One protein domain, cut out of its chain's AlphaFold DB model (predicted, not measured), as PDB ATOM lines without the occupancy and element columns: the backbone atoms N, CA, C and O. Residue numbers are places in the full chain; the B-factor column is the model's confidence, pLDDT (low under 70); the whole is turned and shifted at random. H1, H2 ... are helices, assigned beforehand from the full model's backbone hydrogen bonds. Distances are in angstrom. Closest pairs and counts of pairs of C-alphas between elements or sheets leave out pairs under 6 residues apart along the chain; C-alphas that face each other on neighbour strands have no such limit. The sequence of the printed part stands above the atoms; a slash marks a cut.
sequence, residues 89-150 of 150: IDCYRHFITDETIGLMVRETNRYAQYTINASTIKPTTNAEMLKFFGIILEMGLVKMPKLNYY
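Overview. This is residues 89 to 150 of the 150 residues of the protein "Hypothetical protein" of Adineta ricciae (UniProt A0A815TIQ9). Two long helices, H2 and H3, meet near their first ends at about a right angle, as an L, and the link between them folds back beside H2. Short H1 sticks out before H2, and residues 134 to 150, the second half of H3 and a tail, stick out at the other end. The printed part has 62 residues with three named helices, H1, H2, H3, and no named strand: all helix. It is flat, spanning 45 by 33 by 14 A, and only just loose, close to extended, with a radius of gyration of the C-alphas of 15.9 A.

Along the chain. H1, residues 89 to 95, begins at C-alpha 89 (89.450, -1.683, 0.569). H2, residues 98 to 115, is 25.7 A long. H3, residues 126 to 141, is 23.0 A long and ends at C-alpha 141 (75.492, 4.896, -2.830).

Arrangement. H1 and H2 meet only through their tight link; H1 and H3 are apart. H2, with residues 101 to 105 alone, touches residues 126 to 130 of H3, about perpendicular at 81 degrees; their closest C-alphas, of Ile 101 and Asn 126, are 6.3 A apart. Every O i to N i+4 pair is within hydrogen-bond range in H3, 2 of 3 in H1 and 13 of 14 in H2.

Size, cuts and confidence. The farthest C-alphas, of Ser 119 and Asn 148, are 45.6 A apart. The printed part has no cut and no long link. Confidence is under 70 at residues 116, 118 to 119 and 143 to 150.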
ATOM      1  N   ILE A  89      89.311  -1.368  -0.855       89.12
ATOM      2  CA  ILE A  89      89.450  -1.683   0.569       89.12
ATOM      3  C   ILE A  89      90.734  -1.109   1.187       89.12
ATOM      4  O   ILE A  89      90.723  -0.755   2.365       89.12
ATOM      5  N   ASP A  90      91.810  -0.971   0.409       88.44
ATOM      6  CA  ASP A  90      93.078  -0.404   0.877       88.44
ATOM      7  C   ASP A  90      92.901   1.092   1.157       88.44
ATOM      8  O   ASP A  90      93.262   1.577   2.229       88.44
ATOM      9  N   CYS A  91      92.221   1.801   0.249       88.12
ATOM     10  CA  CYS A  91      91.844   3.198   0.456       88.12
ATOM     11  C   CYS A  91      90.934   3.361   1.680       88.12
ATOM     12  O   CYS A  91      91.144   4.257   2.491       88.12
ATOM     13  N   TYR A  92      89.938   2.485   1.847       89.31
ATOM     14  CA  TYR A  92      89.047   2.524   3.010       89.31
ATOM     15  C   TYR A  92      89.813   2.356   4.334       89.31
ATOM     16  O   TYR A  92      89.620   3.139   5.265       89.31
ATOM     17  N   ARG A  93      90.713   1.367   4.412       88.94
ATOM     18  CA  ARG A  93      91.510   1.080   5.617       88.94
ATOM     19  C   ARG A  93      92.538   2.158   5.939       88.94
ATOM     20  O   ARG A  93      92.934   2.275   7.095       88.94
ATOM     21  N   HIS A  94      92.944   2.950   4.949       88.69
ATOM     22  CA  HIS A  94      93.805   4.105   5.172       88.69
ATOM     23  C   HIS A  94      93.120   5.171   6.045       88.69
ATOM     24  O   HIS A  94      93.744   5.733   6.938       88.69
ATOM     25  N   PHE A  95      91.817   5.402   5.848       88.62
ATOM     26  CA  PHE A  95      91.048   6.360   6.653       88.62
ATOM     27  C   PHE A  95      90.457   5.743   7.923       88.62
ATOM     28  O   PHE A  95      90.417   6.387   8.972       88.62
ATOM     29  N   ILE A  96      89.971   4.502   7.838       90.94
ATOM     30  CA  ILE A  96      89.342   3.796   8.958       90.94
ATOM     31  C   ILE A  96      90.260   2.664   9.407       90.94
ATOM     32  O   ILE A  96      90.173   1.531   8.935       90.94
ATOM     33  N   THR A  97      91.148   3.001  10.340       93.00
ATOM     34  CA  THR A  97      92.134   2.077  10.904       93.00
ATOM     35  C   THR A  97      91.511   1.106  11.907       93.00
ATOM     36  O   THR A  97      90.455   1.363  12.495       93.00
ATOM     37  N   ASP A  98      92.211   0.000  12.171       93.38
ATOM     38  CA  ASP A  98      91.811  -0.976  13.192       93.38
ATOM     39  C   ASP A  98      91.724  -0.346  14.595       93.38
ATOM     40  O   ASP A  98      90.889  -0.747  15.408       93.38
ATOM     41  N   GLU A  99      92.541   0.674  14.877       95.75
ATOM     42  CA  GLU A  99      92.465   1.442  16.122       95.75
ATOM     43  C   GLU A  99      91.147   2.217  16.221       95.75
ATOM     44  O   GLU A  99      90.475   2.150  17.253       95.75
ATOM     45  N   THR A 100      90.742   2.894  15.144       95.44
ATOM     46  CA  THR A 100      89.471   3.623  15.076       95.44
ATOM     47  C   THR A 100      88.292   2.674  15.276       95.44
ATOM     48  O   THR A 100      87.417   2.944  16.103       95.44
ATOM     49  N   ILE A 101      88.289   1.519  14.597       97.00
ATOM     50  CA  ILE A 101      87.267   0.477  14.795       97.00
ATOM     51  C   ILE A 101      87.259  -0.011  16.248       97.00
ATOM     52  O   ILE A 101      86.200  -0.067  16.878       97.00
ATOM     53  N   GLY A 102      88.429  -0.320  16.808       97.19
ATOM     54  CA  GLY A 102      88.556  -0.811  18.178       97.19
ATOM     55  C   GLY A 102      88.096   0.205  19.225       97.19
ATOM     56  O   GLY A 102      87.491  -0.174  20.232       97.19
ATOM     57  N   LEU A 103      88.339   1.498  18.991       97.75
ATOM     58  CA  LEU A 103      87.827   2.574  19.832       97.75
ATOM     59  C   LEU A 103      86.298   2.630  19.770       97.75
ATOM     60  O   LEU A 103      85.662   2.636  20.822       97.75
ATOM     61  N   MET A 104      85.707   2.595  18.574       97.06
ATOM     62  CA  MET A 104      84.248   2.593  18.420       97.06
ATOM     63  C   MET A 104      83.611   1.403  19.135       97.06
ATOM     64  O   MET A 104      82.690   1.590  19.920       97.06
ATOM     65  N   VAL A 105      84.141   0.191  18.954       97.38
ATOM     66  CA  VAL A 105      83.628  -1.010  19.631       97.38
ATOM     67  C   VAL A 105      83.677  -0.869  21.152       97.38
ATOM     68  O   VAL A 105      82.701  -1.176  21.840       97.38
ATOM     69  N   ARG A 106      84.797  -0.383  21.694       97.06
ATOM     70  CA  ARG A 106      84.963  -0.174  23.137       97.06
ATOM     71  C   ARG A 106      83.940   0.816  23.677       97.06
ATOM     72  O   ARG A 106      83.297   0.539  24.686       97.06
ATOM     73  N   GLU A 107      83.800   1.954  23.011       96.19
ATOM     74  CA  GLU A 107      82.907   3.023  23.442       96.19
ATOM     75  C   GLU A 107      81.443   2.601  23.313       96.19
ATOM     76  O   GLU A 107      80.698   2.720  24.283       96.19
ATOM     77  N   THR A 108      81.039   2.013  22.186       95.12
ATOM     78  CA  THR A 108      79.680   1.494  21.979       95.12
ATOM     79  C   THR A 108      79.298   0.482  23.055       95.12
ATOM     80  O   THR A 108      78.246   0.618  23.676       95.12
ATOM     81  N   ASN A 109      80.173  -0.481  23.352       93.62
ATOM     82  CA  ASN A 109      79.919  -1.470  24.401       93.62
ATOM     83  C   ASN A 109      79.865  -0.848  25.797       93.62
ATOM     84  O   ASN A 109      79.048  -1.259  26.620       93.62
ATOM     85  N   ARG A 110      80.711   0.151  26.068       93.00
ATOM     86  CA  ARG A 110      80.686   0.894  27.329       93.00
ATOM     87  C   ARG A 110      79.349   1.616  27.507       93.00
ATOM     88  O   ARG A 110      78.743   1.498  28.563       93.00
ATOM     89  N   TYR A 111      78.867   2.325  26.486       91.44
ATOM     90  CA  TYR A 111      77.577   3.021  26.546       91.44
ATOM     91  C   TYR A 111      76.388   2.059  26.618       91.44
ATOM     92  O   TYR A 111      75.457   2.313  27.379       91.44
ATOM     93  N   ALA A 112      76.432   0.930  25.907       88.81
ATOM     94  CA  ALA A 112      75.369  -0.074  25.952       88.81
ATOM     95  C   ALA A 112      75.112  -0.599  27.376       88.81
ATOM     96  O   ALA A 112      73.962  -0.822  27.743       88.81
ATOM     97  N   GLN A 113      76.162  -0.724  28.197       84.88
ATOM     98  CA  GLN A 113      76.047  -1.141  29.600       84.88
ATOM     99  C   GLN A 113      75.361  -0.102  30.496       84.88
ATOM    100  O   GLN A 113      74.781  -0.474  31.513       84.88
ATOM    101  N   TYR A 114      75.445   1.187  30.149       83.00
ATOM    102  CA  TYR A 114      74.862   2.270  30.943       83.00
ATOM    103  C   TYR A 114      73.409   2.573  30.570       83.00
ATOM    104  O   TYR A 114      72.641   2.995  31.429       83.00
ATOM    105  N   THR A 115      73.035   2.377  29.306       76.75
ATOM    106  CA  THR A 115      71.725   2.805  28.789       76.75
ATOM    107  C   THR A 115      70.661   1.712  28.875       76.75
ATOM    108  O   THR A 115      69.475   2.013  28.969       76.75
ATOM    109  N   ILE A 116      71.054   0.437  28.816       69.31
ATOM    110  CA  ILE A 116      70.127  -0.696  28.726       69.31
ATOM    111  C   ILE A 116      70.577  -1.759  29.726       69.31
ATOM    112  O   ILE A 116      71.774  -1.952  29.927       69.31
ATOM    113  N   ASN A 117      69.630  -2.455  30.363       70.00
ATOM    114  CA  ASN A 117      69.942  -3.586  31.236       70.00
ATOM    115  C   ASN A 117      70.886  -4.547  30.497       70.00
ATOM    116  O   ASN A 117      70.494  -5.189  29.520       70.00
ATOM    117  N   ALA A 118      72.136  -4.628  30.963       63.09
ATOM    118  CA  ALA A 118      73.237  -5.301  30.271       63.09
ATOM    119  C   ALA A 118      72.980  -6.794  29.983       63.09
ATOM    120  O   ALA A 118      73.695  -7.403  29.196       63.09
ATOM    121  N   SER A 119      71.951  -7.388  30.595       67.88
ATOM    122  CA  SER A 119      71.515  -8.763  30.345       67.88
ATOM    123  C   SER A 119      70.859  -8.980  28.979       67.88
ATOM    124  O   SER A 119      70.784 -10.121  28.534       67.88
ATOM    125  N   THR A 120      70.357  -7.928  28.327       77.19
ATOM    126  CA  THR A 120      69.530  -8.067  27.114       77.19
ATOM    127  C   THR A 120      70.321  -7.847  25.822       77.19
ATOM    128  O   THR A 120      69.922  -8.340  24.770       77.19
ATOM    129  N   ILE A 121      71.457  -7.144  25.877       81.88
ATOM    130  CA  ILE A 121      72.213  -6.744  24.682       81.88
ATOM    131  C   ILE A 121      73.551  -7.466  24.607       81.88
ATOM    132  O   ILE A 121      74.341  -7.466  25.549       81.88
ATOM    133  N   LYS A 122      73.819  -8.053  23.438       89.69
ATOM    134  CA  LYS A 122      75.113  -8.657  23.125       89.69
ATOM    135  C   LYS A 122      76.144  -7.559  22.829       89.69
ATOM    136  O   LYS A 122      75.824  -6.633  22.083       89.69
ATOM    137  N   PRO A 123      77.373  -7.659  23.364       92.62
ATOM    138  CA  PRO A 123      78.447  -6.739  23.013       92.62
ATOM    139  C   PRO A 123      78.756  -6.783  21.515       92.62
ATOM    140  O   PRO A 123      78.849  -7.860  20.931       92.62
ATOM    141  N   THR A 124      78.971  -5.616  20.919       95.25
ATOM    142  CA  THR A 124      79.426  -5.450  19.540       95.25
ATOM    143  C   THR A 124      80.886  -5.872  19.387       95.25
ATOM    144  O   THR A 124      81.715  -5.669  20.278       95.25
ATOM    145  N   THR A 125      81.218  -6.417  18.226       97.19
ATOM    146  CA  THR A 125      82.559  -6.852  17.824       97.19
ATOM    147  C   THR A 125      83.125  -5.982  16.696       97.19
ATOM    148  O   THR A 125      82.393  -5.283  15.997       97.19
ATOM    149  N   ASN A 126      84.441  -6.062  16.456       96.38
ATOM    150  CA  ASN A 126      85.080  -5.368  15.323       96.38
ATOM    151  C   ASN A 126      84.460  -5.771  13.976       96.38
ATOM    152  O   ASN A 126      84.267  -4.927  13.106       96.38
ATOM    153  N   ALA A 127      84.118  -7.053  13.813       95.75
ATOM    154  CA  ALA A 127      83.504  -7.558  12.590       95.75
ATOM    155  C   ALA A 127      82.102  -6.972  12.366       95.75
ATOM    156  O   ALA A 127      81.767  -6.593  11.246       95.75
ATOM    157  N   GLU A 128      81.289  -6.866  13.418       96.62
ATOM    158  CA  GLU A 128      79.964  -6.237  13.339       96.62
ATOM    159  C   GLU A 128      80.062  -4.741  13.057       96.62
ATOM    160  O   GLU A 128      79.315  -4.232  12.226       96.62
ATOM    161  N   MET A 129      81.028  -4.052  13.671       96.50
ATOM    162  CA  MET A 129      81.270  -2.636  13.400       96.50
ATOM    163  C   MET A 129      81.667  -2.414  11.933       96.50
ATOM    164  O   MET A 129      81.108  -1.552  11.266       96.50
ATOM    165  N   LEU A 130      82.559  -3.239  11.377       94.75
ATOM    166  CA  LEU A 130      82.922  -3.168   9.956       94.75
ATOM    167  C   LEU A 130      81.733  -3.455   9.025       94.75
ATOM    168  O   LEU A 130      81.561  -2.758   8.026       94.75
ATOM    169  N   LYS A 131      80.881  -4.435   9.356       95.00
ATOM    170  CA  LYS A 131      79.640  -4.700   8.605       95.00
ATOM    171  C   LYS A 131      78.700  -3.498   8.638       95.00
ATOM    172  O   LYS A 131      78.149  -3.134   7.604       95.00
ATOM    173  N   PHE A 132      78.552  -2.863   9.797       95.12
ATOM    174  CA  PHE A 132      77.746  -1.657   9.951       95.12
ATOM    175  C   PHE A 132      78.238  -0.517   9.045       95.12
ATOM    176  O   PHE A 132      77.432   0.087   8.341       95.12
ATOM    177  N   PHE A 133      79.551  -0.287   8.960       94.19
ATOM    178  CA  PHE A 133      80.116   0.662   7.992       94.19
ATOM    179  C   PHE A 133      79.847   0.264   6.538       94.19
ATOM    180  O   PHE A 133      79.538   1.131   5.723       94.19
ATOM    181  N   GLY A 134      79.903  -1.030   6.210       92.38
ATOM    182  CA  GLY A 134      79.515  -1.534   4.890       92.38
ATOM    183  C   GLY A 134      78.082  -1.146   4.511       92.38
ATOM    184  O   GLY A 134      77.853  -0.644   3.412       92.38
ATOM    185  N   ILE A 135      77.143  -1.279   5.453       93.12
ATOM    186  CA  ILE A 135      75.744  -0.863   5.264       93.12
ATOM    187  C   ILE A 135      75.652   0.656   5.058       93.12
ATOM    188  O   ILE A 135      74.950   1.111   4.159       93.12
ATOM    189  N   ILE A 136      76.376   1.465   5.844       92.31
ATOM    190  CA  ILE A 136      76.394   2.931   5.671       92.31
ATOM    191  C   ILE A 136      76.895   3.323   4.281       92.31
ATOM    192  O   ILE A 136      76.304   4.194   3.640       92.31
ATOM    193  N   LEU A 137      77.968   2.690   3.810       90.38
ATOM    194  CA  LEU A 137      78.506   2.947   2.478       90.38
ATOM    195  C   LEU A 137      77.474   2.617   1.397       90.38
ATOM    196  O   LEU A 137      77.263   3.425   0.496       90.38
ATOM    197  N   GLU A 138      76.779   1.486   1.514       88.31
ATOM    198  CA  GLU A 138      75.706   1.113   0.589       88.31
ATOM    199  C   GLU A 138      74.553   2.130   0.603       88.31
ATOM    200  O   GLU A 138      74.122   2.588  -0.458       88.31
ATOM    201  N   MET A 139      74.118   2.574   1.787       87.75
ATOM    202  CA  MET A 139      73.101   3.625   1.921       87.75
ATOM    203  C   MET A 139      73.542   4.953   1.291       87.75
ATOM    204  O   MET A 139      72.715   5.672   0.733       87.75
ATOM    205  N   GLY A 140      74.834   5.281   1.347       82.06
ATOM    206  CA  GLY A 140      75.393   6.464   0.690       82.06
ATOM    207  C   GLY A 140      75.415   6.364  -0.840       82.06
ATOM    208  O   GLY A 140      75.343   7.385  -1.526       82.06
ATOM    209  N   LEU A 141      75.490   5.147  -1.386       80.12
ATOM    210  CA  LEU A 141      75.492   4.896  -2.830       80.12
ATOM    211  C   LEU A 141      74.077   4.872  -3.421       80.12
ATOM    212  O   LEU A 141      73.865   5.343  -4.544       80.12
ATOM    213  N   VAL A 142      73.101   4.339  -2.683       76.25
ATOM    214  CA  VAL A 142      71.715   4.238  -3.151       76.25
ATOM    215  C   VAL A 142      71.020   5.593  -3.016       76.25
ATOM    216  O   VAL A 142      70.620   6.028  -1.939       76.25
ATOM    217  N   LYS A 143      70.809   6.270  -4.148       67.62
ATOM    218  CA  LYS A 143      69.914   7.432  -4.197       67.62
ATOM    219  C   LYS A 143      68.493   6.959  -3.903       67.62
ATOM    220  O   LYS A 143      67.956   6.163  -4.671       67.62
ATOM    221  N   MET A 144      67.876   7.488  -2.843       65.25
ATOM    222  CA  MET A 144      66.439   7.328  -2.598       65.25
ATOM    223  C   MET A 144      65.667   7.594  -3.904       65.25
ATOM    224  O   MET A 144      65.865   8.658  -4.513       65.25
ATOM    225  N   PRO A 145      64.818   6.659  -4.372       62.84
ATOM    226  CA  PRO A 145      63.982   6.918  -5.530       62.84
ATOM    227  C   PRO A 145      63.101   8.130  -5.225       62.84
ATOM    228  O   PRO A 145      62.530   8.262  -4.144       62.84
ATOM    229  N   LYS A 146      63.036   9.067  -6.174       69.44
ATOM    230  CA  LYS A 146      62.186  10.251  -6.033       69.44
ATOM    231  C   LYS A 146      60.735   9.797  -5.888       69.44
ATOM    232  O   LYS A 146      60.310   8.897  -6.604       69.44
ATOM    233  N   LEU A 147      59.978  10.477  -5.027       64.50
ATOM    234  CA  LEU A 147      58.564  10.185  -4.752       64.50
ATOM    235  C   LEU A 147      57.706  10.050  -6.030       64.50
ATOM    236  O   LEU A 147      56.720   9.335  -6.037       64.50
ATOM    237  N   ASN A 148      58.125  10.688  -7.127       65.50
ATOM    238  CA  ASN A 148      57.458  10.670  -8.432       65.50
ATOM    239  C   ASN A 148      57.551   9.327  -9.195       65.50
ATOM    240  O   ASN A 148      57.139   9.275 -10.352       65.50
ATOM    241  N   TYR A 149      58.149   8.283  -8.612       58.47
ATOM    242  CA  TYR A 149      58.162   6.922  -9.167       58.47
ATOM    243  C   TYR A 149      57.053   6.013  -8.600       58.47
ATOM    244  O   TYR A 149      57.001   4.844  -8.982       58.47
ATOM    245  N   TYR A 150      56.187   6.543  -7.728       51.84
ATOM    246  CA  TYR A 150      54.963   5.899  -7.234       51.84
ATOM    247  C   TYR A 150      53.710   6.592  -7.773       51.84
ATOM    248  O   TYR A 150      53.741   7.836  -7.926       51.84
TER     249      TYR A 150